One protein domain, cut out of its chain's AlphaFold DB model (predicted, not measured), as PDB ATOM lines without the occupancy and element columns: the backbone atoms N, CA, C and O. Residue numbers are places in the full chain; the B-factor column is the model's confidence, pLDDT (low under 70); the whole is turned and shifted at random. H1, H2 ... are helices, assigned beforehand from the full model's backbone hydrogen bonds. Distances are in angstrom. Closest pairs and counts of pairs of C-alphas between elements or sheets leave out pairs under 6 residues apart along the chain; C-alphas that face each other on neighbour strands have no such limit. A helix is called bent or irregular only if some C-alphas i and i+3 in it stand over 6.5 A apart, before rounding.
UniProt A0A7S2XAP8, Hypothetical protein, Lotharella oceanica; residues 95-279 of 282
ATOM      1  N   GLY A  95     -30.310 -26.892 -16.606       71.06
ATOM      2  CA  GLY A  95     -30.020 -25.789 -17.525       71.06
ATOM      3  C   GLY A  95     -30.932 -25.732 -18.751       71.06
ATOM      4  O   GLY A  95     -31.095 -24.670 -19.324       71.06
ATOM      5  N   TRP A  96     -31.596 -26.828 -19.123       72.69
ATOM      6  CA  TRP A  96     -32.575 -26.835 -20.215       72.69
ATOM      7  C   TRP A  96     -33.902 -26.153 -19.854       72.69
ATOM      8  O   TRP A  96     -34.680 -25.862 -20.760       72.69
ATOM      9  N   ILE A  97     -34.190 -25.901 -18.568       78.12
ATOM     10  CA  ILE A  97     -35.445 -25.257 -18.151       78.12
ATOM     11  C   ILE A  97     -35.443 -23.779 -18.552       78.12
ATOM     12  O   ILE A  97     -36.444 -23.305 -19.093       78.12
ATOM     13  N   LEU A  98     -34.328 -23.087 -18.310       72.50
ATOM     14  CA  LEU A  98     -34.128 -21.659 -18.573       72.50
ATOM     15  C   LEU A  98     -32.613 -21.382 -18.696       72.50
ATOM     16  O   LEU A  98     -31.982 -20.931 -17.737       72.50
ATOM     17  N   PRO A  99     -31.989 -21.753 -19.827       73.88
ATOM     18  CA  PRO A  99     -30.575 -21.478 -20.048       73.88
ATOM     19  C   PRO A  99     -30.354 -19.977 -20.274       73.88
ATOM     20  O   PRO A  99     -31.248 -19.282 -20.740       73.88
ATOM     21  N   VAL A 100     -29.152 -19.473 -19.973       72.44
ATOM     22  CA  VAL A 100     -28.796 -18.062 -20.242       72.44
ATOM     23  C   VAL A 100     -28.773 -17.774 -21.749       72.44
ATOM     24  O   VAL A 100     -29.116 -16.672 -22.157       72.44
ATOM     25  N   HIS A 101     -28.415 -18.773 -22.559       74.31
ATOM     26  CA  HIS A 101     -28.494 -18.721 -24.015       74.31
ATOM     27  C   HIS A 101     -29.205 -19.973 -24.540       74.31
ATOM     28  O   HIS A 101     -28.934 -21.088 -24.086       74.31
ATOM     29  N   GLU A 102     -30.155 -19.798 -25.457       74.81
ATOM     30  CA  GLU A 102     -31.006 -20.893 -25.922       74.81
ATOM     31  C   GLU A 102     -30.433 -21.516 -27.206       74.81
ATOM     32  O   GLU A 102     -30.284 -20.848 -28.228       74.81
ATOM     33  N   THR A 103     -30.163 -22.823 -27.172       81.25
ATOM     34  CA  THR A 103     -29.788 -23.618 -28.355       81.25
ATOM     35  C   THR A 103     -30.999 -24.382 -28.894       81.25
ATOM     36  O   THR A 103     -31.975 -24.619 -28.175       81.25
ATOM     37  N   SER A 104     -30.942 -24.838 -30.151       81.00
ATOM     38  CA  SER A 104     -32.001 -25.680 -30.734       81.00
ATOM     39  C   SER A 104     -32.213 -26.978 -29.943       81.00
ATOM     40  O   SER A 104     -33.351 -27.416 -29.767       81.00
ATOM     41  N   GLU A 105     -31.142 -27.555 -29.387       80.81
ATOM     42  CA  GLU A 105     -31.234 -28.722 -28.511       80.81
ATOM     43  C   GLU A 105     -31.985 -28.412 -27.215       80.81
ATOM     44  O   GLU A 105     -32.903 -29.152 -26.868       80.81
ATOM     45  N   THR A 106     -31.642 -27.333 -26.499       80.25
ATOM     46  CA  THR A 106     -32.303 -26.972 -25.227       80.25
ATOM     47  C   THR A 106     -33.750 -26.536 -25.432       80.25
ATOM     48  O   THR A 106     -34.601 -26.820 -24.581       80.25
ATOM     49  N   TYR A 107     -34.038 -25.913 -26.580       80.88
ATOM     50  CA  TYR A 107     -35.389 -25.568 -27.004       80.88
ATOM     51  C   TYR A 107     -36.264 -26.816 -27.150       80.88
ATOM     52  O   TYR A 107     -37.256 -26.971 -26.429       80.88
ATOM     53  N   VAL A 108     -35.857 -27.744 -28.024       81.69
ATOM     54  CA  VAL A 108     -36.613 -28.974 -28.298       81.69
ATOM     55  C   VAL A 108     -36.736 -29.828 -27.040       81.69
ATOM     56  O   VAL A 108     -37.828 -30.319 -26.753       81.69
ATOM     57  N   ALA A 109     -35.665 -29.954 -26.246       80.19
ATOM     58  CA  ALA A 109     -35.707 -30.723 -25.004       80.19
ATOM     59  C   ALA A 109     -36.766 -30.178 -24.034       80.19
ATOM     60  O   ALA A 109     -37.552 -30.957 -23.504       80.19
ATOM     61  N   GLY A 110     -36.829 -28.857 -23.828       82.50
ATOM     62  CA  GLY A 110     -37.800 -28.268 -22.905       82.50
ATOM     63  C   GLY A 110     -39.242 -28.338 -23.409       82.50
ATOM     64  O   GLY A 110     -40.134 -28.672 -22.632       82.50
ATOM     65  N   VAL A 111     -39.485 -28.077 -24.699       83.38
ATOM     66  CA  VAL A 111     -40.845 -28.127 -25.267       83.38
ATOM     67  C   VAL A 111     -41.383 -29.557 -25.289       83.38
ATOM     68  O   VAL A 111     -42.487 -29.802 -24.805       83.38
ATOM     69  N   VAL A 112     -40.606 -30.523 -25.791       84.38
ATOM     70  CA  VAL A 112     -41.038 -31.930 -25.843       84.38
ATOM     71  C   VAL A 112     -41.254 -32.478 -24.434       84.38
ATOM     72  O   VAL A 112     -42.258 -33.148 -24.188       84.38
ATOM     73  N   PHE A 113     -40.367 -32.143 -23.492       84.69
ATOM     74  CA  PHE A 113     -40.511 -32.564 -22.104       84.69
ATOM     75  C   PHE A 113     -41.785 -32.008 -21.463       84.69
ATOM     76  O   PHE A 113     -42.545 -32.774 -20.876       84.69
ATOM     77  N   VAL A 114     -42.053 -30.701 -21.586       85.19
ATOM     78  CA  VAL A 114     -43.225 -30.091 -20.938       85.19
ATOM     79  C   VAL A 114     -44.532 -30.628 -21.527       85.19
ATOM     80  O   VAL A 114     -45.480 -30.883 -20.787       85.19
ATOM     81  N   VAL A 115     -44.574 -30.847 -22.846       84.88
ATOM     82  CA  VAL A 115     -45.749 -31.400 -23.533       84.88
ATOM     83  C   VAL A 115     -45.975 -32.851 -23.112       84.88
ATOM     84  O   VAL A 115     -47.095 -33.206 -22.749       84.88
ATOM     85  N   GLY A 116     -44.925 -33.677 -23.087       84.00
ATOM     86  CA  GLY A 116     -45.015 -35.064 -22.625       84.00
ATOM     87  C   GLY A 116     -45.435 -35.170 -21.157       84.00
ATOM     88  O   GLY A 116     -46.339 -35.936 -20.822       84.00
ATOM     89  N   ALA A 117     -44.846 -34.341 -20.290       85.94
ATOM     90  CA  ALA A 117     -45.205 -34.272 -18.876       85.94
ATOM     91  C   ALA A 117     -46.674 -33.872 -18.676       85.94
ATOM     92  O   ALA A 117     -47.331 -34.414 -17.794       85.94
ATOM     93  N   ASN A 118     -47.216 -32.976 -19.508       88.50
ATOM     94  CA  ASN A 118     -48.616 -32.562 -19.427       88.50
ATOM     95  C   ASN A 118     -49.578 -33.749 -19.605       88.50
ATOM     96  O   ASN A 118     -50.435 -33.979 -18.757       88.50
ATOM     97  N   PHE A 119     -49.399 -34.549 -20.663       84.69
ATOM     98  CA  PHE A 119     -50.260 -35.710 -20.922       84.69
ATOM     99  C   PHE A 119     -50.157 -36.782 -19.834       84.69
ATOM    100  O   PHE A 119     -51.173 -37.336 -19.420       84.69
ATOM    101  N   ILE A 120     -48.943 -37.049 -19.351       87.06
ATOM    102  CA  ILE A 120     -48.699 -38.082 -18.339       87.06
ATOM    103  C   ILE A 120     -49.243 -37.656 -16.971       87.06
ATOM    104  O   ILE A 120     -49.896 -38.444 -16.283       87.06
ATOM    105  N   LEU A 121     -49.004 -36.407 -16.565       87.50
ATOM    106  CA  LEU A 121     -49.435 -35.910 -15.261       87.50
ATOM    107  C   LEU A 121     -50.954 -35.730 -15.195       87.50
ATOM    108  O   LEU A 121     -51.538 -36.100 -14.188       87.50
ATOM    109  N   LEU A 122     -51.613 -35.263 -16.262       87.50
ATOM    110  CA  LEU A 122     -53.074 -35.091 -16.272       87.50
ATOM    111  C   LEU A 122     -53.849 -36.377 -15.935       87.50
ATOM    112  O   LEU A 122     -54.880 -36.308 -15.265       87.50
ATOM    113  N   GLY A 123     -53.380 -37.537 -16.404       82.75
ATOM    114  CA  GLY A 123     -53.995 -38.831 -16.090       82.75
ATOM    115  C   GLY A 123     -53.585 -39.361 -14.716       82.75
ATOM    116  O   GLY A 123     -54.430 -39.669 -13.869       82.75
ATOM    117  N   SER A 124     -52.278 -39.411 -14.463       87.56
ATOM    118  CA  SER A 124     -51.730 -40.094 -13.289       87.56
ATOM    119  C   SER A 124     -51.969 -39.362 -11.964       87.56
ATOM    120  O   SER A 124     -52.189 -40.018 -10.939       87.56
ATOM    121  N   THR A 125     -51.996 -38.020 -11.943       89.94
ATOM    122  CA  THR A 125     -52.212 -37.264 -10.692       89.94
ATOM    123  C   THR A 125     -53.605 -37.457 -10.132       89.94
ATOM    124  O   THR A 125     -53.772 -37.499  -8.913       89.94
ATOM    125  N   LYS A 126     -54.588 -37.664 -11.008       90.44
ATOM    126  CA  LYS A 126     -55.974 -37.863 -10.600       90.44
ATOM    127  C   LYS A 126     -56.148 -39.160  -9.828       90.44
ATOM    128  O   LYS A 126     -56.802 -39.187  -8.785       90.44
ATOM    129  N   ILE A 127     -55.514 -40.233 -10.301       90.00
ATOM    130  CA  ILE A 127     -55.516 -41.523  -9.607       90.00
ATOM    131  C   ILE A 127     -54.776 -41.424  -8.270       90.00
ATOM    132  O   ILE A 127     -55.274 -41.934  -7.267       90.00
ATOM    133  N   LEU A 128     -53.637 -40.722  -8.219       89.38
ATOM    134  CA  LEU A 128     -52.905 -40.504  -6.968       89.38
ATOM    135  C   LEU A 128     -53.709 -39.704  -5.940       89.38
ATOM    136  O   LEU A 128     -53.729 -40.077  -4.766       89.38
ATOM    137  N   ALA A 129     -54.398 -38.643  -6.364       91.94
ATOM    138  CA  ALA A 129     -55.264 -37.862  -5.490       91.94
ATOM    139  C   ALA A 129     -56.383 -38.740  -4.915       91.94
ATOM    140  O   ALA A 129     -56.528 -38.815  -3.694       91.94
ATOM    141  N   ILE A 130     -57.091 -39.496  -5.760       90.69
ATOM    142  CA  ILE A 130     -58.144 -40.428  -5.326       90.69
ATOM    143  C   ILE A 130     -57.598 -41.475  -4.343       90.69
ATOM    144  O   ILE A 130     -58.189 -41.701  -3.287       90.69
ATOM    145  N   LEU A 131     -56.450 -42.085  -4.642       88.25
ATOM    146  CA  LEU A 131     -55.836 -43.082  -3.766       88.25
ATOM    147  C   LEU A 131     -55.439 -42.477  -2.411       88.25
ATOM    148  O   LEU A 131     -55.648 -43.104  -1.373       88.25
ATOM    149  N   SER A 132     -54.921 -41.245  -2.404       91.56
ATOM    150  CA  SER A 132     -54.568 -40.526  -1.176       91.56
ATOM    151  C   SER A 132     -55.790 -40.181  -0.323       91.56
ATOM    152  O   SER A 132     -55.731 -40.277   0.903       91.56
ATOM    153  N   ILE A 133     -56.920 -39.862  -0.962       91.44
ATOM    154  CA  ILE A 133     -58.201 -39.633  -0.292       91.44
ATOM    155  C   ILE A 133     -58.671 -40.923   0.378       91.44
ATOM    156  O   ILE A 133     -59.002 -40.899   1.562       91.44
ATOM    157  N   TYR A 134     -58.663 -42.050  -0.338       89.19
ATOM    158  CA  TYR A 134     -59.038 -43.340   0.244       89.19
ATOM    159  C   TYR A 134     -58.112 -43.740   1.389       89.19
ATOM    160  O   TYR A 134     -58.591 -44.151   2.444       89.19
ATOM    161  N   HIS A 135     -56.803 -43.570   1.222       90.38
ATOM    162  CA  HIS A 135     -55.832 -43.829   2.280       90.38
ATOM    163  C   HIS A 135     -56.100 -42.968   3.525       90.38
ATOM    164  O   HIS A 135     -56.126 -43.489   4.643       90.38
ATOM    165  N   ASP A 136     -56.352 -41.666   3.361       90.62
ATOM    166  CA  ASP A 136     -56.659 -40.792   4.493       90.62
ATOM    167  C   ASP A 136     -57.996 -41.142   5.147       90.62
ATOM    168  O   ASP A 136     -58.071 -41.190   6.366       90.62
ATOM    169  N   ILE A 137     -59.042 -41.446   4.382       91.56
ATOM    170  CA  ILE A 137     -60.342 -41.818   4.956       91.56
ATOM    171  C   ILE A 137     -60.250 -43.147   5.718       91.56
ATOM    172  O   ILE A 137     -60.799 -43.256   6.813       91.56
ATOM    173  N   LEU A 138     -59.555 -44.143   5.166       90.06
ATOM    174  CA  LEU A 138     -59.506 -45.495   5.729       90.06
ATOM    175  C   LEU A 138     -58.489 -45.645   6.863       90.06
ATOM    176  O   LEU A 138     -58.731 -46.408   7.793       90.06
ATOM    177  N   LEU A 139     -57.355 -44.945   6.801       91.25
ATOM    178  CA  LEU A 139     -56.251 -45.112   7.752       91.25
ATOM    179  C   LEU A 139     -55.905 -43.804   8.465       91.25
ATOM    180  O   LEU A 139     -55.706 -43.790   9.683       91.25
ATOM    181  N   GLY A 140     -55.861 -42.686   7.742       87.38
ATOM    182  CA  GLY A 140     -55.478 -41.380   8.288       87.38
ATOM    183  C   GLY A 140     -56.482 -40.790   9.287       87.38
ATOM    184  O   GLY A 140     -56.105 -40.264  10.333       87.38
ATOM    185  N   LEU A 141     -57.779 -40.878   9.014       91.75
ATOM    186  CA  LEU A 141     -58.839 -40.355   9.868       91.75
ATOM    187  C   LEU A 141     -59.031 -41.239  11.106       91.75
ATOM    188  O   LEU A 141     -59.018 -40.685  12.211       91.75
ATOM    189  N   PRO A 142     -59.100 -42.582  10.994       92.62
ATOM    190  CA  PRO A 142     -59.129 -43.447  12.165       92.62
ATOM    191  C   PRO A 142     -57.888 -43.282  13.034       92.62
ATOM    192  O   PRO A 142     -58.023 -43.131  14.243       92.62
ATOM    193  N   SER A 143     -56.686 -43.212  12.456       90.38
ATOM    194  CA  SER A 143     -55.466 -42.988  13.246       90.38
ATOM    195  C   SER A 143     -55.483 -41.645  13.990       90.38
ATOM    196  O   SER A 143     -55.137 -41.592  15.172       90.38
ATOM    197  N   ARG A 144     -55.987 -40.564  13.377       90.56
ATOM    198  CA  ARG A 144     -56.197 -39.281  14.080       90.56
ATOM    199  C   ARG A 144     -57.216 -39.393  15.211       90.56
ATOM    200  O   ARG A 144     -56.964 -38.864  16.296       90.56
ATOM    201  N   ALA A 145     -58.338 -40.068  14.971       90.50
ATOM    202  CA  ALA A 145     -59.405 -40.236  15.953       90.50
ATOM    203  C   ALA A 145     -58.948 -41.097  17.141       90.50
ATOM    204  O   ALA A 145     -59.008 -40.649  18.287       90.50
ATOM    205  N   PHE A 146     -58.406 -42.287  16.873       92.25
ATOM    206  CA  PHE A 146     -57.871 -43.191  17.891       92.25
ATOM    207  C   PHE A 146     -56.681 -42.581  18.629       92.25
ATOM    208  O   PHE A 146     -56.614 -42.663  19.852       92.25
ATOM    209  N   GLY A 147     -55.769 -41.908  17.926       86.69
ATOM    210  CA  GLY A 147     -54.634 -41.236  18.551       86.69
ATOM    211  C   GLY A 147     -55.076 -40.084  19.458       86.69
ATOM    212  O   GLY A 147     -54.559 -39.927  20.562       86.69
ATOM    213  N   GLY A 148     -56.084 -39.312  19.040       86.62
ATOM    214  CA  GLY A 148     -56.688 -38.270  19.874       86.62
ATOM    215  C   GLY A 148     -57.400 -38.817  21.104       86.62
ATOM    216  O   GLY A 148     -57.230 -38.277  22.198       86.62
ATOM    217  N   PHE A 149     -58.132 -39.917  20.943       88.88
ATOM    218  CA  PHE A 149     -58.792 -40.608  22.045       88.88
ATOM    219  C   PHE A 149     -57.786 -41.179  23.055       88.88
ATOM    220  O   PHE A 149     -57.920 -40.948  24.256       88.88
ATOM    221  N   LEU A 150     -56.739 -41.866  22.585       87.25
ATOM    222  CA  LEU A 150     -55.694 -42.427  23.443       87.25
ATOM    223  C   LEU A 150     -54.911 -41.338  24.182       87.25
ATOM    224  O   LEU A 150     -54.603 -41.513  25.357       87.25
ATOM    225  N   GLU A 151     -54.634 -40.192  23.552       83.38
ATOM    226  CA  GLU A 151     -54.017 -39.061  24.251       83.38
ATOM    227  C   GLU A 151     -54.949 -38.472  25.319       83.38
ATOM    228  O   GLU A 151     -54.511 -38.183  26.431       83.38
ATOM    229  N   PHE A 152     -56.240 -38.325  25.019       85.25
ATOM    230  CA  PHE A 152     -57.226 -37.860  25.994       85.25
ATOM    231  C   PHE A 152     -57.327 -38.806  27.202       85.25
ATOM    232  O   PHE A 152     -57.332 -38.355  28.352       85.25
ATOM    233  N   ALA A 153     -57.325 -40.119  26.957       84.38
ATOM    234  CA  ALA A 153     -57.290 -41.143  27.997       84.38
ATOM    235  C   ALA A 153     -55.971 -41.114  28.795       84.38
ATOM    236  O   ALA A 153     -55.990 -41.136  30.030       84.38
ATOM    237  N   ALA A 154     -54.827 -40.966  28.116       81.88
ATOM    238  CA  ALA A 154     -53.510 -40.826  28.742       81.88
ATOM    239  C   ALA A 154     -53.426 -39.583  29.646       81.88
ATOM    240  O   ALA A 154     -52.810 -39.612  30.709       81.88
ATOM    241  N   ARG A 155     -54.111 -38.499  29.268       77.56
ATOM    242  CA  ARG A 155     -54.222 -37.260  30.056       77.56
ATOM    243  C   ARG A 155     -55.352 -37.292  31.083       77.56
ATOM    244  O   ARG A 155     -55.572 -36.295  31.773       77.56
ATOM    245  N   GLY A 156     -56.043 -38.422  31.238       75.50
ATOM    246  CA  GLY A 156     -57.124 -38.608  32.204       75.50
ATOM    247  C   GLY A 156     -58.247 -37.589  32.033       75.50
ATOM    248  O   GLY A 156     -58.632 -36.942  33.008       75.50
ATOM    249  N   GLY A 157     -58.708 -37.408  30.795       75.56
ATOM    250  CA  GLY A 157     -59.897 -36.624  30.474       75.56
ATOM    251  C   GLY A 157     -59.677 -35.121  30.294       75.56
ATOM    252  O   GLY A 157     -60.643 -34.380  30.134       75.56
ATOM    253  N   VAL A 158     -58.426 -34.652  30.327       76.88
ATOM    254  CA  VAL A 158     -58.102 -33.239  30.093       76.88
ATOM    255  C   VAL A 158     -57.668 -33.053  28.635       76.88
ATOM    256  O   VAL A 158     -56.647 -33.622  28.236       76.88
ATOM    257  N   PRO A 159     -58.407 -32.271  27.826       77.19
ATOM    258  CA  PRO A 159     -58.020 -32.002  26.448       77.19
ATOM    259  C   PRO A 159     -56.752 -31.144  26.406       77.19
ATOM    260  O   PRO A 159     -56.605 -30.191  27.170       77.19
ATOM    261  N   ARG A 160     -55.840 -31.465  25.481       70.56
ATOM    262  CA  ARG A 160     -54.556 -30.767  25.303       70.56
ATOM    263  C   ARG A 160     -54.710 -29.256  25.158       70.56
ATOM    264  O   ARG A 160     -53.956 -28.498  25.764       70.56
ATOM    265  N   ASP A 161     -55.722 -28.842  24.408       79.75
ATOM    266  CA  ASP A 161     -55.954 -27.436  24.099       79.75
ATOM    267  C   ASP A 161     -56.377 -26.631  25.331       79.75
ATOM    268  O   ASP A 161     -56.254 -25.413  25.323       79.75
ATOM    269  N   ALA A 162     -56.863 -27.271  26.401       81.00
ATOM    270  CA  ALA A 162     -57.222 -26.565  27.629       81.00
ATOM    271  C   ALA A 162     -55.986 -26.009  28.348       81.00
ATOM    272  O   ALA A 162     -56.010 -24.866  28.806       81.00
ATOM    273  N   ASP A 163     -54.906 -26.790  28.411       77.44
ATOM    274  CA  ASP A 163     -53.649 -26.354  29.023       77.44
ATOM    275  C   ASP A 163     -52.960 -25.301  28.145       77.44
ATOM    276  O   ASP A 163     -52.510 -24.272  28.645       77.44
ATOM    277  N   GLU A 164     -52.958 -25.509  26.823       82.06
ATOM    278  CA  GLU A 164     -52.369 -24.564  25.869       82.06
ATOM    279  C   GLU A 164     -53.124 -23.222  25.847       82.06
ATOM    280  O   GLU A 164     -52.499 -22.163  25.839       82.06
ATOM    281  N   LYS A 165     -54.465 -23.240  25.908       87.69
ATOM    282  CA  LYS A 165     -55.291 -22.022  25.994       87.69
ATOM    283  C   LYS A 165     -55.053 -21.257  27.289       87.69
ATOM    284  O   LYS A 165     -54.919 -20.040  27.237       87.69
ATOM    285  N   LYS A 166     -54.983 -21.946  28.435       85.50
ATOM    286  CA  LYS A 166     -54.693 -21.301  29.727       85.50
ATOM    287  C   LYS A 166     -53.309 -20.661  29.732       85.50
ATOM    288  O   LYS A 166     -53.176 -19.525  30.169       85.50
ATOM    289  N   LEU A 167     -52.306 -21.361  29.203       87.44
ATOM    290  CA  LEU A 167     -50.950 -20.835  29.100       87.44
ATOM    291  C   LEU A 167     -50.894 -19.600  28.190       87.44
ATOM    292  O   LEU A 167     -50.391 -18.564  28.613       87.44
ATOM    293  N   LYS A 168     -51.478 -19.669  26.984       91.00
ATOM    294  CA  LYS A 168     -51.571 -18.514  26.070       91.00
ATOM    295  C   LYS A 168     -52.305 -17.338  26.707       91.00
ATOM    296  O   LYS A 168     -51.829 -16.218  26.627       91.00
ATOM    297  N   GLN A 169     -53.409 -17.597  27.405       93.56
ATOM    298  CA  GLN A 169     -54.165 -16.555  28.094       93.56
ATOM    299  C   GLN A 169     -53.336 -15.849  29.179       93.56
ATOM    300  O   GLN A 169     -53.488 -14.644  29.362       93.56
ATOM    301  N   LEU A 170     -52.482 -16.573  29.908       90.62
ATOM    302  CA  LEU A 170     -51.587 -15.973  30.902       90.62
ATOM    303  C   LEU A 170     -50.470 -15.154  30.256       90.62
ATOM    304  O   LEU A 170     -50.229 -14.028  30.682       90.62
ATOM    305  N   LEU A 171     -49.849 -15.679  29.199       91.38
ATOM    306  CA  LEU A 171     -48.853 -14.947  28.414       91.38
ATOM    307  C   LEU A 171     -49.443 -13.661  27.817       91.38
ATOM    308  O   LEU A 171     -48.861 -12.592  27.981       91.38
ATOM    309  N   ASP A 172     -50.624 -13.724  27.203       93.94
ATOM    310  CA  ASP A 172     -51.288 -12.552  26.618       93.94
ATOM    311  C   ASP A 172     -51.622 -11.493  27.677       93.94
ATOM    312  O   ASP A 172     -51.458 -10.292  27.440       93.94
ATOM    313  N   LYS A 173     -52.060 -11.919  28.870       93.00
ATOM    314  CA  LYS A 173     -52.302 -11.014  30.003       93.00
ATOM    315  C   LYS A 173     -51.013 -10.350  30.477       93.00
ATOM    316  O   LYS A 173     -50.997  -9.127  30.610       93.00
ATOM    317  N   GLN A 174     -49.938 -11.121  30.642       92.38
ATOM    318  CA  GLN A 174     -48.617 -10.600  30.993       92.38
ATOM    319  C   GLN A 174     -48.153  -9.551  29.977       92.38
ATOM    320  O   GLN A 174     -47.811  -8.434  30.363       92.38
ATOM    321  N   PHE A 175     -48.197  -9.866  28.679       89.81
ATOM    322  CA  PHE A 175     -47.810  -8.933  27.618       89.81
ATOM    323  C   PHE A 175     -48.651  -7.655  27.636       89.81
ATOM    324  O   PHE A 175     -48.114  -6.554  27.505       89.81
ATOM    325  N   THR A 176     -49.963  -7.785  27.834       94.06
ATOM    326  CA  THR A 176     -50.879  -6.639  27.869       94.06
ATOM    327  C   THR A 176     -50.610  -5.732  29.072       94.06
ATOM    328  O   THR A 176     -50.631  -4.508  28.936       94.06
ATOM    329  N   GLU A 177     -50.350  -6.301  30.250       90.06
ATOM    330  CA  GLU A 177     -50.064  -5.528  31.463       90.06
ATOM    331  C   GLU A 177     -48.679  -4.881  31.436       90.06
ATOM    332  O   GLU A 177     -48.558  -3.705  31.780       90.06
ATOM    333  N   VAL A 178     -47.660  -5.588  30.942       89.62
ATOM    334  CA  VAL A 178     -46.316  -5.025  30.735       89.62
ATOM    335  C   VAL A 178     -46.365  -3.864  29.744       89.62
ATOM    336  O   VAL A 178     -45.801  -2.804  30.013       89.62
ATOM    337  N   LYS A 179     -47.097  -4.017  28.632       90.62
ATOM    338  CA  LYS A 179     -47.277  -2.945  27.648       90.62
ATOM    339  C   LYS A 179     -47.944  -1.710  28.265       90.62
ATOM    340  O   LYS A 179     -47.452  -0.603  28.075       90.62
ATOM    341  N   LYS A 180     -49.012  -1.889  29.051       90.94
ATOM    342  CA  LYS A 180     -49.693  -0.779  29.744       90.94
ATOM    343  C   LYS A 180     -48.804  -0.084  30.776       90.94
ATOM    344  O   LYS A 180     -48.900   1.131  30.925       90.94
ATOM    345  N   ALA A 181     -47.963  -0.831  31.491       84.25
ATOM    346  CA  ALA A 181     -46.999  -0.259  32.428       84.25
ATOM    347  C   ALA A 181     -45.947   0.588  31.686       84.25
ATOM    348  O   ALA A 181     -45.681   1.724  32.071       84.25
ATOM    349  N   MET A 182     -45.427   0.092  30.559       80.81
ATOM    350  CA  MET A 182     -44.503   0.857  29.714       80.81
ATOM    351  C   MET A 182     -45.146   2.122  29.125       80.81
ATOM    352  O   MET A 182     -44.536   3.185  29.165       80.81
ATOM    353  N   GLU A 183     -46.391   2.047  28.636       86.00
ATOM    354  CA  GLU A 183     -47.133   3.209  28.113       86.00
ATOM    355  C   GLU A 183     -47.378   4.285  29.182       86.00
ATOM    356  O   GLU A 183     -47.357   5.477  28.886       86.00
ATOM    357  N   ARG A 184     -47.560   3.882  30.444       86.50
ATOM    358  CA  ARG A 184     -47.694   4.801  31.586       86.50
ATOM    359  C   ARG A 184     -46.362   5.357  32.087       86.50
ATOM    360  O   ARG A 184     -46.364   6.109  33.057       86.50
ATOM    361  N   SER A 185     -45.242   5.013  31.440       81.38
ATOM    362  CA  SER A 185     -43.884   5.313  31.918       81.38
ATOM    363  C   SER A 185     -43.644   4.828  33.355       81.38
ATOM    364  O   SER A 185     -42.875   5.429  34.105       81.38
ATOM    365  N   ASP A 186     -44.315   3.742  33.756       73.06
ATOM    366  CA  ASP A 186     -44.070   3.110  35.045       73.06
ATOM    367  C   ASP A 186     -42.630   2.561  35.073       73.06
ATOM    368  O   ASP A 186     -42.153   1.958  34.110       73.06
ATOM    369  N   GLY A 187     -41.918   2.794  36.180       76.31
ATOM    370  CA  GLY A 187     -40.503   2.428  36.312       76.31
ATOM    371  C   GLY A 187     -40.238   0.925  36.151       76.31
ATOM    372  O   GLY A 187     -41.107   0.094  36.428       76.31
ATOM    373  N   SER A 188     -39.004   0.570  35.767       78.25
ATOM    374  CA  SER A 188     -38.573  -0.817  35.498       78.25
ATOM    375  C   SER A 188     -38.889  -1.805  36.630       78.25
ATOM    376  O   SER A 188     -39.150  -2.977  36.367       78.25
ATOM    377  N   ALA A 189     -38.956  -1.326  37.876       83.50
ATOM    378  CA  ALA A 189     -39.359  -2.109  39.040       83.50
ATOM    379  C   ALA A 189     -40.788  -2.685  38.925       83.50
ATOM    380  O   ALA A 189     -40.990  -3.859  39.223       83.50
ATOM    381  N   LYS A 190     -41.768  -1.911  38.429       82.31
ATOM    382  CA  LYS A 190     -43.156  -2.388  38.246       82.31
ATOM    383  C   LYS A 190     -43.265  -3.420  37.127       82.31
ATOM    384  O   LYS A 190     -44.026  -4.374  37.241       82.31
ATOM    385  N   VAL A 191     -42.490  -3.255  36.055       83.88
ATOM    386  CA  VAL A 191     -42.427  -4.237  34.958       83.88
ATOM    387  C   VAL A 191     -41.837  -5.564  35.451       83.88
ATOM    388  O   VAL A 191     -42.377  -6.626  35.142       83.88
ATOM    389  N   SER A 192     -40.781  -5.499  36.270       85.00
ATOM    390  CA  SER A 192     -40.183  -6.676  36.913       85.00
ATOM    391  C   SER A 192     -41.182  -7.391  37.826       85.00
ATOM    392  O   SER A 192     -41.339  -8.606  37.738       85.00
ATOM    393  N   GLU A 193     -41.925  -6.636  38.639       91.06
ATOM    394  CA  GLU A 193     -42.930  -7.186  39.554       91.06
ATOM    395  C   GLU A 193     -44.070  -7.909  38.811       91.06
ATOM    396  O   GLU A 193     -44.489  -8.999  39.210       91.06
ATOM    397  N   ILE A 194     -44.559  -7.333  37.705       86.69
ATOM    398  CA  ILE A 194     -45.586  -7.957  36.854       86.69
ATOM    399  C   ILE A 194     -45.053  -9.271  36.271       86.69
ATOM    400  O   ILE A 194     -45.737 -10.293  36.326       86.69
ATOM    401  N   SER A 195     -43.820  -9.275  35.762       85.69
ATOM    402  CA  SER A 195     -43.206 -10.479  35.198       85.69
ATOM    403  C   SER A 195     -43.049 -11.599  36.234       85.69
ATOM    404  O   SER A 195     -43.408 -12.742  35.957       85.69
ATOM    405  N   GLU A 196     -42.573 -11.288  37.441       92.00
ATOM    406  CA  GLU A 196     -42.425 -12.270  38.528       92.00
ATOM    407  C   GLU A 196     -43.765 -12.826  39.022       92.00
ATOM    408  O   GLU A 196     -43.850 -13.968  39.479       92.00
ATOM    409  N   ARG A 197     -44.833 -12.030  38.955       92.50
ATOM    410  CA  ARG A 197     -46.182 -12.476  39.317       92.50
ATOM    411  C   ARG A 197     -46.693 -13.541  38.352       92.50
ATOM    412  O   ARG A 197     -47.091 -14.614  38.797       92.50
ATOM    413  N   TYR A 198     -46.625 -13.279  37.046       87.12
ATOM    414  CA  TYR A 198     -47.058 -14.248  36.036       87.12
ATOM    415  C   TYR A 198     -46.141 -15.472  35.966       87.12
ATOM    416  O   TYR A 198     -46.636 -16.576  35.755       87.12
ATOM    417  N   ALA A 199     -44.837 -15.318  36.229       89.00
ATOM    418  CA  ALA A 199     -43.926 -16.454  36.372       89.00
ATOM    419  C   ALA A 199     -44.390 -17.412  37.485       89.00
ATOM    420  O   ALA A 199     -44.524 -18.612  37.244       89.00
ATOM    421  N   ARG A 200     -44.758 -16.878  38.660       91.69
ATOM    422  CA  ARG A 200     -45.307 -17.676  39.770       91.69
ATOM    423  C   ARG A 200     -46.641 -18.342  39.433       91.69
ATOM    424  O   ARG A 200     -46.866 -19.483  39.828       91.69
ATOM    425  N   GLU A 201     -47.529 -17.671  38.697       88.56
ATOM    426  CA  GLU A 201     -48.793 -18.279  38.249       88.56
ATOM    427  C   GLU A 201     -48.567 -19.439  37.266       88.56
ATOM    428  O   GLU A 201     -49.246 -20.468  37.347       88.56
ATOM    429  N   ILE A 202     -47.592 -19.301  36.364       87.62
ATOM    430  CA  ILE A 202     -47.202 -20.359  35.424       87.62
ATOM    431  C   ILE A 202     -46.600 -21.549  36.183       87.62
ATOM    432  O   ILE A 202     -46.994 -22.690  35.932       87.62
ATOM    433  N   GLU A 203     -45.704 -21.301  37.137       88.06
ATOM    434  CA  GLU A 203     -45.112 -22.342  37.983       88.06
ATOM    435  C   GLU A 203     -46.173 -23.073  38.815       88.06
ATOM    436  O   GLU A 203     -46.201 -24.304  38.837       88.06
ATOM    437  N   ALA A 204     -47.117 -22.346  39.421       88.81
ATOM    438  CA  ALA A 204     -48.210 -22.940  40.187       88.81
ATOM    439  C   ALA A 204     -49.109 -23.843  39.322       88.81
ATOM    440  O   ALA A 204     -49.534 -24.921  39.758       88.81
ATOM    441  N   LEU A 205     -49.378 -23.450  38.071       84.12
ATOM    442  CA  LEU A 205     -50.095 -24.302  37.120       84.12
ATOM    443  C   LEU A 205     -49.309 -25.571  36.791       84.12
ATOM    444  O   LEU A 205     -49.887 -26.662  36.836       84.12
ATOM    445  N   GLN A 206     -48.012 -25.455  36.505       85.81
ATOM    446  CA  GLN A 206     -47.156 -26.608  36.222       85.81
ATOM    447  C   GLN A 206     -47.082 -27.565  37.416       85.81
ATOM    448  O   GLN A 206     -47.216 -28.779  37.251       85.81
ATOM    449  N   GLU A 207     -46.952 -27.033  38.629       86.44
ATOM    450  CA  GLU A 207     -46.897 -27.823  39.856       86.44
ATOM    451  C   GLU A 207     -48.228 -28.545  40.122       86.44
ATOM    452  O   GLU A 207     -48.245 -29.727  40.481       86.44
ATOM    453  N   SER A 208     -49.363 -27.879  39.877       83.12
ATOM    454  CA  SER A 208     -50.691 -28.498  39.991       83.12
ATOM    455  C   SER A 208     -50.860 -29.679  39.024       83.12
ATOM    456  O   SER A 208     -51.379 -30.735  39.402       83.12
ATOM    457  N   GLN A 209     -50.345 -29.547  37.798       81.00
ATOM    458  CA  GLN A 209     -50.344 -30.613  36.800       81.00
ATOM    459  C   GLN A 209     -49.388 -31.751  37.186       81.00
ATOM    460  O   GLN A 209     -49.737 -32.923  37.020       81.00
ATOM    461  N   ALA A 210     -48.209 -31.434  37.726       81.00
ATOM    462  CA  ALA A 210     -47.239 -32.421  38.198       81.00
ATOM    463  C   ALA A 210     -47.801 -33.249  39.365       81.00
ATOM    464  O   ALA A 210     -47.752 -34.480  39.327       81.00
ATOM    465  N   LYS A 211     -48.442 -32.602  40.345       82.06
ATOM    466  CA  LYS A 211     -49.135 -33.271  41.461       82.06
ATOM    467  C   LYS A 211     -50.294 -34.146  40.978       82.06
ATOM    468  O   LYS A 211     -50.472 -35.261  41.469       82.06
ATOM    469  N   ALA A 212     -51.063 -33.682  39.990       74.56
ATOM    470  CA  ALA A 212     -52.135 -34.472  39.383       74.56
ATOM    471  C   ALA A 212     -51.604 -35.719  38.651       74.56
ATOM    472  O   ALA A 212     -52.224 -36.781  38.731       74.56
ATOM    473  N   LYS A 213     -50.451 -35.618  37.975       73.12
ATOM    474  CA  LYS A 213     -49.760 -36.767  37.364       73.12
ATOM    475  C   LYS A 213     -49.236 -37.740  38.425       73.12
ATOM    476  O   LYS A 213     -49.516 -38.931  38.322       73.12
ATOM    477  N   ALA A 214     -48.573 -37.242  39.470       75.00
ATOM    478  CA  ALA A 214     -48.033 -38.062  40.556       75.00
ATOM    479  C   ALA A 214     -49.128 -38.875  41.273       75.00
ATOM    480  O   ALA A 214     -49.021 -40.095  41.384       75.00
ATOM    481  N   ARG A 215     -50.257 -38.241  41.628       72.94
ATOM    482  CA  ARG A 215     -51.419 -38.926  42.235       72.94
ATOM    483  C   ARG A 215     -52.022 -40.029  41.362       72.94
ATOM    484  O   ARG A 215     -52.661 -40.946  41.870       72.94
ATOM    485  N   ARG A 216     -51.905 -39.920  40.037       67.00
ATOM    486  CA  ARG A 216     -52.397 -40.943  39.097       67.00
ATOM    487  C   ARG A 216     -51.413 -42.099  38.962       67.00
ATOM    488  O   ARG A 216     -51.836 -43.243  38.816       67.00
ATOM    489  N   GLN A 217     -50.123 -41.797  39.056       69.81
ATOM    490  CA  GLN A 217     -49.049 -42.780  39.053       69.81
ATOM    491  C   GLN A 217     -49.095 -43.662  40.312       69.81
ATOM    492  O   GLN A 217     -49.005 -44.879  40.187       69.81
ATOM    493  N   GLU A 218     -49.375 -43.078  41.482       73.25
ATOM    494  CA  GLU A 218     -49.602 -43.818  42.738       73.25
ATOM    495  C   GLU A 218     -50.792 -44.791  42.668       73.25
ATOM    496  O   GLU A 218     -50.769 -45.845  43.294       73.25
ATOM    497  N   LYS A 219     -51.825 -44.482  41.874       73.62
ATOM    498  CA  LYS A 219     -53.017 -45.335  41.713       73.62
ATOM    499  C   LYS A 219     -52.830 -46.506  40.734       73.62
ATOM    500  O   LYS A 219     -53.810 -47.162  40.400       73.62
ATOM    501  N   GLY A 220     -51.625 -46.738  40.203       66.75
ATOM    502  CA  GLY A 220     -51.354 -47.796  39.212       66.75
ATOM    503  C   GLY A 220     -51.884 -47.510  37.796       66.75
ATOM    504  O   GLY A 220     -51.566 -48.228  36.852       66.75
ATOM    505  N   ILE A 221     -52.619 -46.410  37.606       68.06
ATOM    506  CA  ILE A 221     -53.143 -45.940  36.310       68.06
ATOM    507  C   ILE A 221     -52.001 -45.428  35.404       68.06
ATOM    508  O   ILE A 221     -52.134 -45.370  34.181       68.06
ATOM    509  N   GLY A 222     -50.843 -45.105  35.994       68.88
ATOM    510  CA  GLY A 222     -49.682 -44.551  35.296       68.88
ATOM    511  C   GLY A 222     -49.108 -45.438  34.186       68.88
ATOM    512  O   GLY A 222     -48.744 -44.906  33.143       68.88
ATOM    513  N   GLN A 223     -49.071 -46.767  34.350       75.12
ATOM    514  CA  GLN A 223     -48.528 -47.664  33.313       75.12
ATOM    515  C   GLN A 223     -49.430 -47.726  32.072       75.12
ATOM    516  O   GLN A 223     -48.953 -47.549  30.954       75.12
ATOM    517  N   ALA A 224     -50.744 -47.893  32.256       75.62
ATOM    518  CA  ALA A 224     -51.701 -47.887  31.148       75.62
ATOM    519  C   ALA A 224     -51.711 -46.538  30.404       75.62
ATOM    520  O   ALA A 224     -51.799 -46.502  29.177       75.62
ATOM    521  N   GLN A 225     -51.552 -45.425  31.128       76.38
ATOM    522  CA  GLN A 225     -51.436 -44.092  30.530       76.38
ATOM    523  C   GLN A 225     -50.117 -43.882  29.783       76.38
ATOM    524  O   GLN A 225     -50.123 -43.231  28.741       76.38
ATOM    525  N   GLN A 226     -49.003 -44.435  30.269       78.12
ATOM    526  CA  GLN A 226     -47.720 -44.392  29.562       78.12
ATOM    527  C   GLN A 226     -47.768 -45.187  28.256       78.12
ATOM    528  O   GLN A 226     -47.306 -44.692  27.233       78.12
ATOM    529  N   VAL A 227     -48.389 -46.371  28.260       81.69
ATOM    530  CA  VAL A 227     -48.595 -47.166  27.039       81.69
ATOM    531  C   VAL A 227     -49.525 -46.435  26.068       81.69
ATOM    532  O   VAL A 227     -49.198 -46.292  24.892       81.69
ATOM    533  N   ALA A 228     -50.646 -45.893  26.556       82.12
ATOM    534  CA  ALA A 228     -51.563 -45.106  25.733       82.12
ATOM    535  C   ALA A 228     -50.889 -43.854  25.143       82.12
ATOM    536  O   ALA A 228     -51.110 -43.545  23.975       82.12
ATOM    537  N   ALA A 229     -50.034 -43.167  25.909       79.69
ATOM    538  CA  ALA A 229     -49.232 -42.042  25.426       79.69
ATOM    539  C   ALA A 229     -48.169 -42.477  24.403       79.69
ATOM    540  O   ALA A 229     -47.942 -41.780  23.418       79.69
ATOM    541  N   GLY A 230     -47.544 -43.638  24.610       84.62
ATOM    542  CA  GLY A 230     -46.558 -44.200  23.689       84.62
ATOM    543  C   GLY A 230     -47.153 -44.569  22.330       84.62
ATOM    544  O   GLY A 230     -46.493 -44.394  21.312       84.62
ATOM    545  N   ILE A 231     -48.412 -45.021  22.297       86.81
ATOM    546  CA  ILE A 231     -49.123 -45.394  21.063       86.81
ATOM    547  C   ILE A 231     -49.817 -44.184  20.418       86.81
ATOM    548  O   ILE A 231     -49.881 -44.087  19.191       86.81
ATOM    549  N   SER A 232     -50.328 -43.239  21.211       86.69
ATOM    550  CA  SER A 232     -51.083 -42.096  20.685       86.69
ATOM    551  C   SER A 232     -50.233 -41.180  19.809       86.69
ATOM    552  O   SER A 232     -50.700 -40.738  18.760       86.69
ATOM    553  N   VAL A 233     -48.984 -40.923  20.203       84.88
ATOM    554  CA  VAL A 233     -48.066 -40.038  19.474       84.88
ATOM    555  C   VAL A 233     -47.793 -40.536  18.049       84.88
ATOM    556  O   VAL A 233     -48.110 -39.791  17.118       84.88
ATOM    557  N   PRO A 234     -47.272 -41.758  17.817       88.88
ATOM    558  CA  PRO A 234     -46.992 -42.229  16.461       88.88
ATOM    559  C   PRO A 234     -48.263 -42.316  15.612       88.88
ATOM    560  O   PRO A 234     -48.242 -41.949  14.438       88.88
ATOM    561  N   LEU A 235     -49.390 -42.716  16.208       88.31
ATOM    562  CA  LEU A 235     -50.661 -42.827  15.500       88.31
ATOM    563  C   LEU A 235     -51.182 -41.455  15.034       88.31
ATOM    564  O   LEU A 235     -51.641 -41.315  13.900       88.31
ATOM    565  N   ARG A 236     -51.043 -40.412  15.864       86.38
ATOM    566  CA  ARG A 236     -51.370 -39.033  15.465       86.38
ATOM    567  C   ARG A 236     -50.402 -38.496  14.423       86.38
ATOM    568  O   ARG A 236     -50.860 -37.854  13.486       86.38
ATOM    569  N   VAL A 237     -49.100 -38.746  14.573       90.50
ATOM    570  CA  VAL A 237     -48.089 -38.311  13.597       90.50
ATOM    571  C   VAL A 237     -48.403 -38.902  12.229       90.50
ATOM    572  O   VAL A 237     -48.516 -38.154  11.263       90.50
ATOM    573  N   TYR A 238     -48.648 -40.210  12.152       91.69
ATOM    574  CA  TYR A 238     -49.063 -40.861  10.912       91.69
ATOM    575  C   TYR A 238     -50.348 -40.246  10.343       91.69
ATOM    576  O   TYR A 238     -50.396 -39.884   9.171       91.69
ATOM    577  N   GLY A 239     -51.370 -40.054  11.177       88.12
ATOM    578  CA  GLY A 239     -52.631 -39.467  10.741       88.12
ATOM    579  C   GLY A 239     -52.511 -38.023  10.228       88.12
ATOM    580  O   GLY A 239     -53.203 -37.640   9.286       88.12
ATOM    581  N   GLN A 240     -51.610 -37.219  10.803       90.81
ATOM    582  CA  GLN A 240     -51.294 -35.866  10.324       90.81
ATOM    583  C   GLN A 240     -50.496 -35.894   9.016       90.81
ATOM    584  O   GLN A 240     -50.793 -35.125   8.104       90.81
ATOM    585  N   LEU A 241     -49.523 -36.802   8.896       91.75
ATOM    586  CA  LEU A 241     -48.768 -37.006   7.658       91.75
ATOM    587  C   LEU A 241     -49.683 -37.457   6.517       91.75
ATOM    588  O   LEU A 241     -49.569 -36.942   5.410       91.75
ATOM    589  N   SER A 242     -50.624 -38.359   6.796       91.06
ATOM    590  CA  SER A 242     -51.633 -38.813   5.835       91.06
ATOM    591  C   SER A 242     -52.502 -37.658   5.331       91.06
ATOM    592  O   SER A 242     -52.708 -37.524   4.125       91.06
ATOM    593  N   LEU A 243     -52.968 -36.787   6.235       91.88
ATOM    594  CA  LEU A 243     -53.734 -35.598   5.858       91.88
ATOM    595  C   LEU A 243     -52.898 -34.638   5.003       91.88
ATOM    596  O   LEU A 243     -53.372 -34.169   3.973       91.88
ATOM    597  N   GLY A 244     -51.658 -34.362   5.415       91.06
ATOM    598  CA  GLY A 244     -50.752 -33.485   4.673       91.06
ATOM    599  C   GLY A 244     -50.470 -34.012   3.268       91.06
ATOM    600  O   GLY A 244     -50.568 -33.260   2.301       91.06
ATOM    601  N   LEU A 245     -50.201 -35.315   3.142       91.69
ATOM    602  CA  LEU A 245     -50.002 -35.980   1.856       91.69
ATOM    603  C   LEU A 245     -51.232 -35.839   0.955       91.69
ATOM    604  O   LEU A 245     -51.091 -35.436  -0.198       91.69
ATOM    605  N   LYS A 246     -52.430 -36.116   1.486       93.81
ATOM    606  CA  LYS A 246     -53.694 -35.922   0.767       93.81
ATOM    607  C   LYS A 246     -53.826 -34.484   0.265       93.81
ATOM    608  O   LYS A 246     -54.049 -34.277  -0.920       93.81
ATOM    609  N   THR A 247     -53.653 -33.492   1.138       93.06
ATOM    610  CA  THR A 247     -53.796 -32.076   0.764       93.06
ATOM    611  C   THR A 247     -52.807 -31.665  -0.323       93.06
ATOM    612  O   THR A 247     -53.181 -30.951  -1.250       93.06
ATOM    613  N   VAL A 248     -51.557 -32.129  -0.245       93.25
ATOM    614  CA  VAL A 248     -50.545 -31.854  -1.273       93.25
ATOM    615  C   VAL A 248     -50.925 -32.505  -2.602       93.25
ATOM    616  O   VAL A 248     -50.850 -31.843  -3.632       93.25
ATOM    617  N   LEU A 249     -51.359 -33.768  -2.596       92.50
ATOM    618  CA  LEU A 249     -51.738 -34.481  -3.818       92.50
ATOM    619  C   LEU A 249     -53.021 -33.926  -4.451       92.50
ATOM    620  O   LEU A 249     -53.081 -33.811  -5.670       92.50
ATOM    621  N   GLU A 250     -54.008 -33.514  -3.657       92.12
ATOM    622  CA  GLU A 250     -55.217 -32.829  -4.142       92.12
ATOM    623  C   GLU A 250     -54.895 -31.454  -4.742       92.12
ATOM    624  O   GLU A 250     -55.412 -31.089  -5.802       92.12
ATOM    625  N   ALA A 251     -54.024 -30.682  -4.086       92.38
ATOM    626  CA  ALA A 251     -53.572 -29.397  -4.609       92.38
ATOM    627  C   ALA A 251     -52.785 -29.578  -5.913       92.38
ATOM    628  O   ALA A 251     -52.987 -28.823  -6.867       92.38
ATOM    629  N   PHE A 252     -51.929 -30.599  -5.971       91.81
ATOM    630  CA  PHE A 252     -51.167 -30.939  -7.165       91.81
ATOM    631  C   PHE A 252     -52.074 -31.393  -8.310       91.81
ATOM    632  O   PHE A 252     -51.924 -30.893  -9.418       91.81
ATOM    633  N   ASP A 253     -53.071 -32.242  -8.053       92.06
ATOM    634  CA  ASP A 253     -54.059 -32.640  -9.061       92.06
ATOM    635  C   ASP A 253     -54.882 -31.450  -9.567       92.06
ATOM    636  O   ASP A 253     -55.059 -31.273 -10.770       92.06
ATOM    637  N   THR A 254     -55.308 -30.559  -8.667       90.81
ATOM    638  CA  THR A 254     -56.009 -29.323  -9.046       90.81
ATOM    639  C   THR A 254     -55.135 -28.443  -9.940       90.81
ATOM    640  O   THR A 254     -55.614 -27.873 -10.925       90.81
ATOM    641  N   PHE A 255     -53.840 -28.346  -9.625       91.19
ATOM    642  CA  PHE A 255     -52.871 -27.650 -10.461       91.19
ATOM    643  C   PHE A 255     -52.715 -28.321 -11.827       91.19
ATOM    644  O   PHE A 255     -52.835 -27.645 -12.852       91.19
ATOM    645  N   CYS A 256     -52.524 -29.640 -11.846       89.19
ATOM    646  CA  CYS A 256     -52.394 -30.434 -13.056       89.19
ATOM    647  C   CYS A 256     -53.617 -30.277 -13.965       89.19
ATOM    648  O   CYS A 256     -53.489 -29.940 -15.136       89.19
ATOM    649  N   SER A 257     -54.818 -30.403 -13.409       87.25
ATOM    650  CA  SER A 257     -56.065 -30.341 -14.163       87.25
ATOM    651  C   SER A 257     -56.390 -28.946 -14.706       87.25
ATOM    652  O   SER A 257     -56.935 -28.845 -15.805       87.25
ATOM    653  N   ARG A 258     -56.104 -27.875 -13.952       87.25
ATOM    654  CA  ARG A 258     -56.577 -26.521 -14.293       87.25
ATOM    655  C   ARG A 258     -55.504 -25.611 -14.875       87.25
ATOM    656  O   ARG A 258     -55.808 -24.792 -15.738       87.25
ATOM    657  N   TYR A 259     -54.274 -25.721 -14.390       88.19
ATOM    658  CA  TYR A 259     -53.215 -24.754 -14.676       88.19
ATOM    659  C   TYR A 259     -52.066 -25.339 -15.490       88.19
ATOM    660  O   TYR A 259     -51.345 -24.568 -16.117       88.19
ATOM    661  N   LEU A 260     -51.898 -26.662 -15.547       87.94
ATOM    662  CA  LEU A 260     -50.772 -27.284 -16.251       87.94
ATOM    663  C   LEU A 260     -50.787 -26.989 -17.741       87.94
ATOM    664  O   LEU A 260     -49.775 -26.553 -18.272       87.94
ATOM    665  N   VAL A 261     -51.944 -27.115 -18.397       86.88
ATOM    666  CA  VAL A 261     -52.082 -26.787 -19.822       86.88
ATOM    667  C   VAL A 261     -51.716 -25.322 -20.068       86.88
ATOM    668  O   VAL A 261     -50.856 -25.035 -20.895       86.88
ATOM    669  N   ALA A 262     -52.281 -24.390 -19.296       87.25
ATOM    670  CA  ALA A 262     -51.963 -22.969 -19.428       87.25
ATOM    671  C   ALA A 262     -50.470 -22.684 -19.179       87.25
ATOM    672  O   ALA A 262     -49.847 -21.935 -19.927       87.25
ATOM    673  N   THR A 263     -49.881 -23.334 -18.175       87.00
ATOM    674  CA  THR A 263     -48.460 -23.198 -17.829       87.00
ATOM    675  C   THR A 263     -47.566 -23.774 -18.924       87.00
ATOM    676  O   THR A 263     -46.570 -23.155 -19.269       87.00
ATOM    677  N   THR A 264     -47.926 -24.913 -19.521       87.12
ATOM    678  CA  THR A 264     -47.171 -25.521 -20.631       87.12
ATOM    679  C   THR A 264     -47.200 -24.652 -21.881       87.12
ATOM    680  O   THR A 264     -46.159 -24.451 -22.501       87.12
ATOM    681  N   VAL A 265     -48.356 -24.072 -22.216       87.75
ATOM    682  CA  VAL A 265     -48.490 -23.136 -23.340       87.75
ATOM    683  C   VAL A 265     -47.685 -21.868 -23.072       87.75
ATOM    684  O   VAL A 265     -46.911 -21.449 -23.928       87.75
ATOM    685  N   LEU A 266     -47.808 -21.284 -21.877       90.00
ATOM    686  CA  LEU A 266     -47.047 -20.096 -21.500       90.00
ATOM    687  C   LEU A 266     -45.539 -20.363 -21.518       90.00
ATOM    688  O   LEU A 266     -44.788 -19.543 -22.035       90.00
ATOM    689  N   TYR A 267     -45.103 -21.513 -21.007       88.00
ATOM    690  CA  TYR A 267     -43.709 -21.939 -21.042       88.00
ATOM    691  C   TYR A 267     -43.211 -22.099 -22.478       88.00
ATOM    692  O   TYR A 267     -42.151 -21.579 -22.806       88.00
ATOM    693  N   ALA A 268     -43.980 -22.754 -23.351       86.44
ATOM    694  CA  ALA A 268     -43.619 -22.905 -24.756       86.44
ATOM    695  C   ALA A 268     -43.516 -21.545 -25.462       86.44
ATOM    696  O   ALA A 268     -42.532 -21.298 -26.146       86.44
ATOM    697  N   ILE A 269     -44.473 -20.634 -25.246       88.12
ATOM    698  CA  ILE A 269     -44.424 -19.270 -25.800       88.12
ATOM    699  C   ILE A 269     -43.196 -18.528 -25.280       88.12
ATOM    700  O   ILE A 269     -42.429 -17.986 -26.072       88.12
ATOM    701  N   PHE A 270     -42.992 -18.518 -23.962       87.75
ATOM    702  CA  PHE A 270     -41.860 -17.847 -23.335       87.75
ATOM    703  C   PHE A 270     -40.536 -18.379 -23.884       87.75
ATOM    704  O   PHE A 270     -39.671 -17.598 -24.259       87.75
ATOM    705  N   LYS A 271     -40.406 -19.700 -24.006       83.62
ATOM    706  CA  LYS A 271     -39.204 -20.357 -24.515       83.62
ATOM    707  C   LYS A 271     -38.984 -20.094 -26.008       83.62
ATOM    708  O   LYS A 271     -37.849 -19.892 -26.419       83.62
ATOM    709  N   SER A 272     -40.048 -20.009 -26.806       84.88
ATOM    710  CA  SER A 272     -39.972 -19.594 -28.215       84.88
ATOM    711  C   SER A 272     -39.530 -18.141 -28.369       84.88
ATOM    712  O   SER A 272     -38.714 -17.835 -29.234       84.88
ATOM    713  N   VAL A 273     -40.042 -17.239 -27.525       85.62
ATOM    714  CA  VAL A 273     -39.615 -15.832 -27.505       85.62
ATOM    715  C   VAL A 273     -38.163 -15.728 -27.047       85.62
ATOM    716  O   VAL A 273     -37.382 -15.022 -27.675       85.62
ATOM    717  N   HIS A 274     -37.780 -16.461 -26.001       81.56
ATOM    718  CA  HIS A 274     -36.410 -16.496 -25.495       81.56
ATOM    719  C   HIS A 274     -35.426 -16.999 -26.563       81.56
ATOM    720  O   HIS A 274     -34.412 -16.352 -26.804       81.56
ATOM    721  N   PHE A 275     -35.789 -18.061 -27.292       79.81
ATOM    722  CA  PHE A 275     -35.031 -18.563 -28.442       79.81
ATOM    723  C   PHE A 275     -34.870 -17.524 -29.559       79.81
ATOM    724  O   PHE A 275     -33.836 -17.474 -30.215       79.81
ATOM    725  N   TRP A 276     -35.882 -16.683 -29.783       79.38
ATOM    726  CA  TRP A 276     -35.840 -15.664 -30.831       79.38
ATOM    727  C   TRP A 276     -35.053 -14.405 -30.431       79.38
ATOM    728  O   TRP A 276     -34.419 -13.791 -31.283       79.38
ATOM    729  N   VAL A 277     -35.087 -14.016 -29.151       79.31
ATOM    730  CA  VAL A 277     -34.443 -12.789 -28.637       79.31
ATOM    731  C   VAL A 277     -32.983 -13.016 -28.233       79.31
ATOM    732  O   VAL A 277     -32.165 -12.114 -28.400       79.31
ATOM    733  N   LEU A 278     -32.647 -14.205 -27.723       71.00
ATOM    734  CA  LEU A 278     -31.297 -14.593 -27.300       71.00
ATOM    735  C   LEU A 278     -30.841 -15.885 -28.007       71.00
ATOM    736  O   LEU A 278     -30.567 -16.887 -27.336       71.00
ATOM    737  N   PRO A 279     -30.794 -15.911 -29.353       65.31
ATOM    738  CA  PRO A 279     -30.298 -17.079 -30.059       65.31
ATOM    739  C   PRO A 279     -28.781 -17.187 -29.888       65.31
ATOM    740  O   PRO A 279     -28.046 -16.283 -30.287       65.31
TER     741      PRO A 279
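Overview. This is residues 95 to 279 of the 282 residues of the protein "Hypothetical protein" of Lotharella oceanica (UniProt A0A7S2XAP8). The model looks like a bowed band with a long arm set across one end, roughly an L. The band is the long bent helix H1 with H4 and then H5 running back beside it; the arm is the helical hairpin of H2 and H3. The printed part has 185 residues, with five named helices in the order H1, H2, H3, H4, H5 and no named strand, and its class is all helix. It is extended, with a radius of gyration of the C-alphas of 28.5 A, and flat, spanning 74 by 53 by 24 A.

Arrangement. The longest helix, H1, residues 104 to 154, was assigned as one helix by its hydrogen bonds but is bent, with C-alphas 138 and 141 6.6 A apart. Its arms H1a, residues 104 to 138, and H1b, residues 141 to 154, stand at a steep tilt of 54 degrees, and H1a has a kink of 40 degrees near residue 121. H4, residues 221 to 258, touches H1b with residues 224 to 240 alone, at a shallow tilt of 27 degrees, opposite ways; the closest C-alphas, of Gly 147 and Ser 232, are 4.2 A apart. With residues 239 to 257 alone H4 touches H1a at a steep tilt of 41 degrees, opposite ways, closest at the C-alphas of Ser 132 and Lys 246, 5.1 A. H5, residues 260 to 277, touches residues 107 to 118 of H1a alone, at a shallow tilt of 18 degrees, opposite ways, closest at the C-alphas of Val 111 and Ala 268, 5.9 A. H4 and H5 meet only through their link. H2, residues 160 to 183, and H3, residues 188 to 218, form a hairpin at a shallow tilt of 12 degrees; H3 touches H2 with residues 190 to 202 alone, closest at the C-alphas of Val 178 and Val 191, 5.8 A. H2 is about perpendicular to H1b, at 76 degrees, and close but not clearly touching: the closest C-alphas, of Phe 152 and Arg 160, are 7.6 A apart. H2 and H4 are apart. Every O i to N i+4 pair is within hydrogen-bond range in H1b, H2, H3 and H5, against 28 of 31 in H1a and 33 of 34 in H4.

Along the chain. H1a begins at C-alpha 104, (-32.001, -25.680, -30.734), and measures 49.8 A; H1b measures 19.6 A. H2 measures 34.9 A and ends at C-alpha 183, (-47.133, 3.209, 28.113). H3 measures 45.0 A, H4 54.3 A and H5 25.1 A, ending at C-alpha 277, (-34.443, -12.789, -28.637).

Size, cuts and confidence. The C-alphas farthest apart, of Lys 219 and Pro 279, are 80.4 A apart. The printed part has no cut, and the four links between the helices are tight. Mean pLDDT of the printed part is 84.7; residues 216 to 217, 220 to 222 and 279 are under 70.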